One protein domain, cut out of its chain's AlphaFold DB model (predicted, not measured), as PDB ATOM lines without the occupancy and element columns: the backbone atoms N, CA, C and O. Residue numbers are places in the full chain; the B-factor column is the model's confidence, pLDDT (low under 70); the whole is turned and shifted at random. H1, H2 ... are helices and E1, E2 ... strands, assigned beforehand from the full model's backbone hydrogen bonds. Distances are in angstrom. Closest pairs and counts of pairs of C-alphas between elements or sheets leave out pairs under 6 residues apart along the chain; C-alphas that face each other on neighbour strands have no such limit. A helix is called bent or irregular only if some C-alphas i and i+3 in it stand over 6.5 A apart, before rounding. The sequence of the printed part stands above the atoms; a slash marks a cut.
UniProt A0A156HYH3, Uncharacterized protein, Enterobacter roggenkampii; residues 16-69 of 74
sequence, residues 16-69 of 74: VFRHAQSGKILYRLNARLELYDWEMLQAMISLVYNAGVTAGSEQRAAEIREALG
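Overview. This is residues 16 to 69 of the 74 residues of an uncharacterized protein of Enterobacter roggenkampii (UniProt A0A156HYH3). One long helix, H1, makes the long axis, with a small two-stranded hairpin of E1 and E2 set loosely beside its first half and a shorter helix, H2, turning off at its other end, so that H1 and H2 make an L. The chain folds back from the hairpin through residues 30 to 34 to begin H1, and at the far end residues 62 to 69 stick out, away from the rest. The printed part has 54 residues, with two named strands and then two named helices in the order E1, E2, H1, H2; the sheet is E1 - E2, antiparallel, and the class is mixed, helices and strands. The whole is loose, with a radius of gyration of the C-alphas of 14.1 A, and elongated, spanning 39 by 22 by 20 A.

Arrangement. The printed part begins with strand E1, residues 16 to 18, and after a short link comes strand E2, residues 25 to 29. The two are antiparallel neighbours and form a hairpin, with 164 degrees between their N-to-C directions. C-alphas that face each other are those of Val 16 and Arg 28, 4.7 A apart, of Phe 17 and Tyr 27, 5.1 A apart, and of Arg 18 and Ile 25, 4.4 A apart. Across the pair, N 17 and O 27 are within hydrogen-bond range at 2.9 A, and so are N 26 and O 17 at 2.9 A. A tight link of 5 residues leads from E2 to helix H1, residues 35 to 54. E1 and H1 have 1 pair of C-alphas within 8 A, those of Phe 17 and Gln 42, 7.9 A apart, and their centres are 12.2 A apart. A tight link of 2 residues joins H1 to helix H2, residues 57 to 67. H1 and H2 meet only through their link. They are near each other, with 7 pairs of C-alphas within 10 A. E1 and H2 are apart, and E2 and H2 are apart: no C-alpha of either strand is within 8 A of H2. In both H1 and H2 every O i to N i+4 pair is within hydrogen-bond range.

Along the chain. E1, Val 16 to Arg 18, starts with C-alpha 16 at (-28.531, 3.203, -38.658) and measures 6.3 A from first to last C-alpha. E2, Ile 25 to Leu 29, is the longest strand by residues and measures 11.1 A. H1, Leu 35 to Thr 54, is the longest helix, with 20 residues; it runs 28.2 A from C-alpha 35 at (-19.848, 10.420, -43.216) to C-alpha 54 at (-13.667, -17.063, -43.911), and the change is mostly in y, which falls along the helix. H2, Ser 57 to Ala 67, has 11 residues and measures 14.8 A, ending with C-alpha 67 at (-22.419, -23.071, -25.108); along it z rises. Neither helix is bent.

Size, cuts and confidence. The two C-alphas farthest apart are those of Leu 35 and Gly 69, 40.6 A. The first and last printed C-alphas, those of Val 16 and Gly 69, are 31.3 A apart. Residues 62 to 69, of which 62 to 67 belong to H2, stand free; without them the body of 46 residues spans 36 by 20 by 18 A, with a radius of gyration of 12.4 A. The printed part has no cut, and no link is long. The mean pLDDT of the printed part is 82.7. Residues 56 to 65 are under 70, and the mean of H2 is 68, while that of H1 is 87.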
ATOM      1  N   VAL A  16     -27.928   4.513 -38.403       91.81
ATOM      2  CA  VAL A  16     -28.531   3.203 -38.658       91.81
ATOM      3  C   VAL A  16     -27.729   2.464 -39.721       91.81
ATOM      4  O   VAL A  16     -27.530   2.963 -40.826       91.81
ATOM      5  N   PHE A  17     -27.317   1.238 -39.408       90.94
ATOM      6  CA  PHE A  17     -26.712   0.328 -40.375       90.94
ATOM      7  C   PHE A  17     -27.750  -0.706 -40.801       90.94
ATOM      8  O   PHE A  17     -28.319  -1.425 -39.973       90.94
ATOM      9  N   ARG A  18     -28.017  -0.771 -42.105       90.81
ATOM     10  CA  ARG A  18     -29.017  -1.669 -42.695       90.81
ATOM     11  C   ARG A  18     -28.337  -2.808 -43.431       90.81
ATOM     12  O   ARG A  18     -27.294  -2.595 -44.038       90.81
ATOM     13  N   HIS A  19     -28.945  -3.985 -43.422       89.31
ATOM     14  CA  HIS A  19     -28.498  -5.132 -44.197       89.31
ATOM     15  C   HIS A  19     -28.493  -4.805 -45.697       89.31
ATOM     16  O   HIS A  19     -29.455  -4.227 -46.210       89.31
ATOM     17  N   ALA A  20     -27.423  -5.183 -46.400       86.56
ATOM     18  CA  ALA A  20     -27.191  -4.797 -47.791       86.56
ATOM     19  C   ALA A  20     -28.267  -5.315 -48.761       86.56
ATOM     20  O   ALA A  20     -28.634  -4.595 -49.685       86.56
ATOM     21  N   GLN A  21     -28.787  -6.530 -48.545       83.94
ATOM     22  CA  GLN A  21     -29.804  -7.131 -49.424       83.94
ATOM     23  C   GLN A  21     -31.240  -6.888 -48.957       83.94
ATOM     24  O   GLN A  21     -32.103  -6.561 -49.761       83.94
ATOM     25  N   SER A  22     -31.519  -7.061 -47.663       86.94
ATOM     26  CA  SER A  22     -32.901  -7.037 -47.151       86.94
ATOM     27  C   SER A  22     -33.348  -5.664 -46.651       86.94
ATOM     28  O   SER A  22     -34.520  -5.487 -46.338       86.94
ATOM     29  N   GLY A  23     -32.427  -4.705 -46.490       85.31
ATOM     30  CA  GLY A  23     -32.723  -3.374 -45.947       85.31
ATOM     31  C   GLY A  23     -33.120  -3.350 -44.463       85.31
ATOM     32  O   GLY A  23     -33.318  -2.266 -43.901       85.31
ATOM     33  N   LYS A  24     -33.207  -4.521 -43.809       89.38
ATOM     34  CA  LYS A  24     -33.496  -4.647 -42.375       89.38
ATOM     35  C   LYS A  24     -32.419  -3.951 -41.553       89.38
ATOM     36  O   LYS A  24     -31.251  -3.944 -41.925       89.38
ATOM     37  N   ILE A  25     -32.807  -3.371 -40.427       89.25
ATOM     38  CA  ILE A  25     -31.864  -2.704 -39.526       89.25
ATOM     39  C   ILE A  25     -31.052  -3.769 -38.786       89.25
ATOM     40  O   ILE A  25     -31.641  -4.668 -38.194       89.25
ATOM     41  N   LEU A  26     -29.725  -3.655 -38.830       88.06
ATOM     42  CA  LEU A  26     -28.804  -4.534 -38.104       88.06
ATOM     43  C   LEU A  26     -28.305  -3.874 -36.821       88.06
ATOM     44  O   LEU A  26     -28.294  -4.503 -35.771       88.06
ATOM     45  N   TYR A  27     -27.950  -2.590 -36.899       87.00
ATOM     46  CA  TYR A  27     -27.454  -1.826 -35.759       87.00
ATOM     47  C   TYR A  27     -28.042  -0.420 -35.756       87.00
ATOM     48  O   TYR A  27     -28.235   0.192 -36.813       87.00
ATOM     49  N   ARG A  28     -28.302   0.092 -34.553       90.88
ATOM     50  CA  ARG A  28     -28.658   1.488 -34.301       90.88
ATOM     51  C   ARG A  28     -27.693   2.052 -33.276       90.88
ATOM     52  O   ARG A  28     -27.488   1.444 -32.230       90.88
ATOM     53  N   LEU A  29     -27.146   3.217 -33.569       89.75
ATOM     54  CA  LEU A  29     -26.406   4.012 -32.609       89.75
ATOM     55  C   LEU A  29     -27.269   5.207 -32.233       89.75
ATOM     56  O   LEU A  29     -27.757   5.928 -33.106       89.75
ATOM     57  N   ASN A  30     -27.402   5.450 -30.931       89.69
ATOM     58  CA  ASN A  30     -27.997   6.679 -30.410       89.69
ATOM     59  C   ASN A  30     -26.993   7.847 -30.480       89.69
ATOM     60  O   ASN A  30     -26.754   8.551 -29.506       89.69
ATOM     61  N   ALA A  31     -26.327   7.970 -31.626       89.31
ATOM     62  CA  ALA A  31     -25.350   8.990 -31.957       89.31
ATOM     63  C   ALA A  31     -25.387   9.208 -33.471       89.31
ATOM     64  O   ALA A  31     -25.585   8.259 -34.243       89.31
ATOM     65  N   ARG A  32     -25.194  10.452 -33.901       90.12
ATOM     66  CA  ARG A  32     -25.128  10.820 -35.314       90.12
ATOM     67  C   ARG A  32     -23.667  10.894 -35.732       90.12
ATOM     68  O   ARG A  32     -22.961  11.796 -35.302       90.12
ATOM     69  N   LEU A  33     -23.233   9.928 -36.531       90.06
ATOM     70  CA  LEU A  33     -21.887   9.902 -37.088       90.06
ATOM     71  C   LEU A  33     -21.798  10.838 -38.291       90.06
ATOM     72  O   LEU A  33     -22.768  10.995 -39.040       90.06
ATOM     73  N   GLU A  34     -20.626  11.428 -38.495       91.25
ATOM     74  CA  GLU A  34     -20.295  12.041 -39.775       91.25
ATOM     75  C   GLU A  34     -20.047  10.962 -40.835       91.25
ATOM     76  O   GLU A  34     -19.906   9.777 -40.527       91.25
ATOM     77  N   LEU A  35     -20.010  11.366 -42.110       89.25
ATOM     78  CA  LEU A  35     -19.848  10.420 -43.216       89.25
ATOM     79  C   LEU A  35     -18.568   9.589 -43.064       89.25
ATOM     80  O   LEU A  35     -18.616   8.378 -43.247       89.25
ATOM     81  N   TYR A  36     -17.459  10.226 -42.684       93.00
ATOM     82  CA  TYR A  36     -16.173   9.555 -42.513       93.00
ATOM     83  C   TYR A  36     -16.214   8.496 -41.401       93.00
ATOM     84  O   TYR A  36     -15.865   7.338 -41.631       93.00
ATOM     85  N   ASP A  37     -16.716   8.858 -40.218       92.56
ATOM     86  CA  ASP A  37     -16.831   7.930 -39.087       92.56
ATOM     87  C   ASP A  37     -17.782   6.773 -39.404       92.56
ATOM     88  O   ASP A  37     -17.535   5.616 -39.048       92.56
ATOM     89  N   TRP A  38     -18.872   7.077 -40.115       93.06
ATOM     90  CA  TRP A  38     -19.808   6.076 -40.597       93.06
ATOM     91  C   TRP A  38     -19.146   5.104 -41.578       93.06
ATOM     92  O   TRP A  38     -19.322   3.896 -41.428       93.06
ATOM     93  N   GLU A  39     -18.363   5.598 -42.542       92.06
ATOM     94  CA  GLU A  39     -17.615   4.774 -43.502       92.06
ATOM     95  C   GLU A  39     -16.566   3.899 -42.803       92.06
ATOM     96  O   GLU A  39     -16.441   2.717 -43.130       92.06
ATOM     97  N   MET A  40     -15.869   4.425 -41.791       92.94
ATOM     98  CA  MET A  40     -14.930   3.643 -40.982       92.94
ATOM     99  C   MET A  40     -15.627   2.496 -40.246       92.94
ATOM    100  O   MET A  40     -15.190   1.344 -40.329       92.94
ATOM    101  N   LEU A  41     -16.740   2.774 -39.560       91.38
ATOM    102  CA  LEU A  41     -17.526   1.732 -38.894       91.38
ATOM    103  C   LEU A  41     -18.098   0.728 -39.897       91.38
ATOM    104  O   LEU A  41     -18.086  -0.477 -39.639       91.38
ATOM    105  N   GLN A  42     -18.542   1.201 -41.061       90.06
ATOM    106  CA  GLN A  42     -19.039   0.358 -42.143       90.06
ATOM    107  C   GLN A  42     -17.950  -0.631 -42.612       90.06
ATOM    108  O   GLN A  42     -18.190  -1.842 -42.755       90.06
ATOM    109  N   ALA A  43     -16.730  -0.131 -42.797       89.69
ATOM    110  CA  ALA A  43     -15.589  -0.932 -43.206       89.69
ATOM    111  C   ALA A  43     -15.219  -1.967 -42.134       89.69
ATOM    112  O   ALA A  43     -15.052  -3.142 -42.464       89.69
ATOM    113  N   MET A  44     -15.178  -1.576 -40.855       91.31
ATOM    114  CA  MET A  44     -14.897  -2.494 -39.744       91.31
ATOM    115  C   MET A  44     -15.936  -3.614 -39.629       91.31
ATOM    116  O   MET A  44     -15.568  -4.782 -39.522       91.31
ATOM    117  N   ILE A  45     -17.228  -3.287 -39.708       88.50
ATOM    118  CA  ILE A  45     -18.305  -4.289 -39.670       88.50
ATOM    119  C   ILE A  45     -18.143  -5.280 -40.828       88.50
ATOM    120  O   ILE A  45     -18.264  -6.492 -40.644       88.50
ATOM    121  N   SER A  46     -17.832  -4.779 -42.026       86.19
ATOM    122  CA  SER A  46     -17.599  -5.630 -43.195       86.19
ATOM    123  C   SER A  46     -16.355  -6.507 -43.022       86.19
ATOM    124  O   SER A  46     -16.384  -7.675 -43.404       86.19
ATOM    125  N   LEU A  47     -15.276  -5.976 -42.441       87.06
ATOM    126  CA  LEU A  47     -14.047  -6.716 -42.164       87.06
ATOM    127  C   LEU A  47     -14.311  -7.886 -41.210       87.06
ATOM    128  O   LEU A  47     -14.010  -9.025 -41.558       87.06
ATOM    129  N   VAL A  48     -14.926  -7.618 -40.054       85.44
ATOM    130  CA  VAL A  48     -15.238  -8.641 -39.043       85.44
ATOM    131  C   VAL A  48     -16.179  -9.700 -39.610       85.44
ATOM    132  O   VAL A  48     -15.945 -10.892 -39.421       85.44
ATOM    133  N   TYR A  49     -17.204  -9.290 -40.362       84.31
ATOM    134  CA  TYR A  49     -18.115 -10.228 -41.015       84.31
ATOM    135  C   TYR A  49     -17.382 -11.163 -41.983       84.31
ATOM    136  O   TYR A  49     -17.537 -12.378 -41.898       84.31
ATOM    137  N   ASN A  50     -16.557 -10.617 -42.882       83.06
ATOM    138  CA  ASN A  50     -15.817 -11.445 -43.836       83.06
ATOM    139  C   ASN A  50     -14.792 -12.341 -43.131       83.06
ATOM    140  O   ASN A  50     -14.617 -13.477 -43.548       83.06
ATOM    141  N   ALA A  51     -14.152 -11.869 -42.056       80.31
ATOM    142  CA  ALA A  51     -13.264 -12.697 -41.246       80.31
ATOM    143  C   ALA A  51     -14.023 -13.869 -40.603       80.31
ATOM    144  O   ALA A  51     -13.547 -14.996 -40.660       80.31
ATOM    145  N   GLY A  52     -15.226 -13.629 -40.070       76.44
ATOM    146  CA  GLY A  52     -16.090 -14.681 -39.533       76.44
ATOM    147  C   GLY A  52     -16.535 -15.691 -40.594       76.44
ATOM    148  O   GLY A  52     -16.482 -16.895 -40.356       76.44
ATOM    149  N   VAL A  53     -16.917 -15.222 -41.786       77.25
ATOM    150  CA  VAL A  53     -17.268 -16.097 -42.918       77.25
ATOM    151  C   VAL A  53     -16.072 -16.959 -43.331       77.25
ATOM    152  O   VAL A  53     -16.206 -18.175 -43.426       77.25
ATOM    153  N   THR A  54     -14.896 -16.354 -43.515       75.69
ATOM    154  CA  THR A  54     -13.667 -17.063 -43.911       75.69
ATOM    155  C   THR A  54     -13.186 -18.044 -42.842       75.69
ATOM    156  O   THR A  54     -12.703 -19.118 -43.178       75.69
ATOM    157  N   ALA A  55     -13.339 -17.712 -41.557       72.06
ATOM    158  CA  ALA A  55     -12.946 -18.571 -40.440       72.06
ATOM    159  C   ALA A  55     -13.909 -19.750 -40.187       72.06
ATOM    160  O   ALA A  55     -13.698 -20.500 -39.238       72.06
ATOM    161  N   GLY A  56     -14.958 -19.927 -40.999       63.28
ATOM    162  CA  GLY A  56     -15.908 -21.029 -40.832       63.28
ATOM    163  C   GLY A  56     -16.954 -20.754 -39.749       63.28
ATOM    164  O   GLY A  56     -17.151 -21.560 -38.841       63.28
ATOM    165  N   SER A  57     -17.651 -19.614 -39.848       63.59
ATOM    166  CA  SER A  57     -18.732 -19.186 -38.940       63.59
ATOM    167  C   SER A  57     -19.775 -20.262 -38.620       63.59
ATOM    168  O   SER A  57     -20.463 -20.117 -37.616       63.59
ATOM    169  N   GLU A  58     -19.944 -21.301 -39.434       67.00
ATOM    170  CA  GLU A  58     -20.876 -22.392 -39.138       67.00
ATOM    171  C   GLU A  58     -20.439 -23.206 -37.920       67.00
ATOM    172  O   GLU A  58     -21.253 -23.435 -37.028       67.00
ATOM    173  N   GLN A  59     -19.151 -23.543 -37.825       67.25
ATOM    174  CA  GLN A  59     -18.601 -24.262 -36.678       67.25
ATOM    175  C   GLN A  59     -18.609 -23.374 -35.431       67.25
ATOM    176  O   GLN A  59     -19.090 -23.782 -34.379       67.25
ATOM    177  N   ARG A  60     -18.218 -22.100 -35.569       67.06
ATOM    178  CA  ARG A  60     -18.264 -21.128 -34.464       67.06
ATOM    179  C   ARG A  60     -19.693 -20.839 -33.988       67.06
ATOM    180  O   ARG A  60     -19.927 -20.664 -32.798       67.06
ATOM    181  N   ALA A  61     -20.662 -20.779 -34.899       65.12
ATOM    182  CA  ALA A  61     -22.070 -20.605 -34.553       65.12
ATOM    183  C   ALA A  61     -22.665 -21.873 -33.926       65.12
ATOM    184  O   ALA A  61     -23.537 -21.755 -33.070       65.12
ATOM    185  N   ALA A  62     -22.212 -23.066 -34.324       67.38
ATOM    186  CA  ALA A  62     -22.558 -24.317 -33.654       67.38
ATOM    187  C   ALA A  62     -22.012 -24.343 -32.216       67.38
ATOM    188  O   ALA A  62     -22.795 -24.543 -31.293       67.38
ATOM    189  N   GLU A  63     -20.736 -23.995 -32.017       68.88
ATOM    190  CA  GLU A  63     -20.098 -23.875 -30.693       68.88
ATOM    191  C   GLU A  63     -20.815 -22.857 -29.787       68.88
ATOM    192  O   GLU A  63     -21.030 -23.106 -28.604       68.88
ATOM    193  N   ILE A  64     -21.235 -21.707 -30.331       68.44
ATOM    194  CA  ILE A  64     -21.988 -20.697 -29.569       68.44
ATOM    195  C   ILE A  64     -23.388 -21.210 -29.200       68.44
ATOM    196  O   ILE A  64     -23.836 -20.993 -28.078       68.44
ATOM    197  N   ARG A  65     -24.093 -21.889 -30.114       68.62
ATOM    198  CA  ARG A  65     -25.409 -22.485 -29.813       68.62
ATOM    199  C   ARG A  65     -25.301 -23.579 -28.754       68.62
ATOM    200  O   ARG A  65     -26.179 -23.658 -27.900       68.62
ATOM    201  N   GLU A  66     -24.233 -24.368 -28.788       74.94
ATOM    202  CA  GLU A  66     -23.933 -25.385 -27.781       74.94
ATOM    203  C   GLU A  66     -23.638 -24.765 -26.413       74.94
ATOM    204  O   GLU A  66     -24.296 -25.100 -25.430       74.94
ATOM    205  N   ALA A  67     -22.750 -23.770 -26.351       71.75
ATOM    206  CA  ALA A  67     -22.419 -23.071 -25.108       71.75
ATOM    207  C   ALA A  67     -23.619 -22.340 -24.472       71.75
ATOM    208  O   ALA A  67     -23.654 -22.136 -23.260       71.75
ATOM    209  N   LEU A  68     -24.605 -21.944 -25.281       73.12
ATOM    210  CA  LEU A  68     -25.849 -21.317 -24.825       73.12
ATOM    211  C   LEU A  68     -26.962 -22.330 -24.495       73.12
ATOM    212  O   LEU A  68     -28.054 -21.914 -24.117       73.12
ATOM    213  N   GLY A  69     -26.717 -23.638 -24.651       76.06
ATOM    214  CA  GLY A  69     -27.707 -24.693 -24.403       76.06
ATOM    215  C   GLY A  69     -28.858 -24.725 -25.415       76.06
ATOM    216  O   GLY A  69     -29.917 -25.277 -25.130       76.06
TER     217      GLY A  69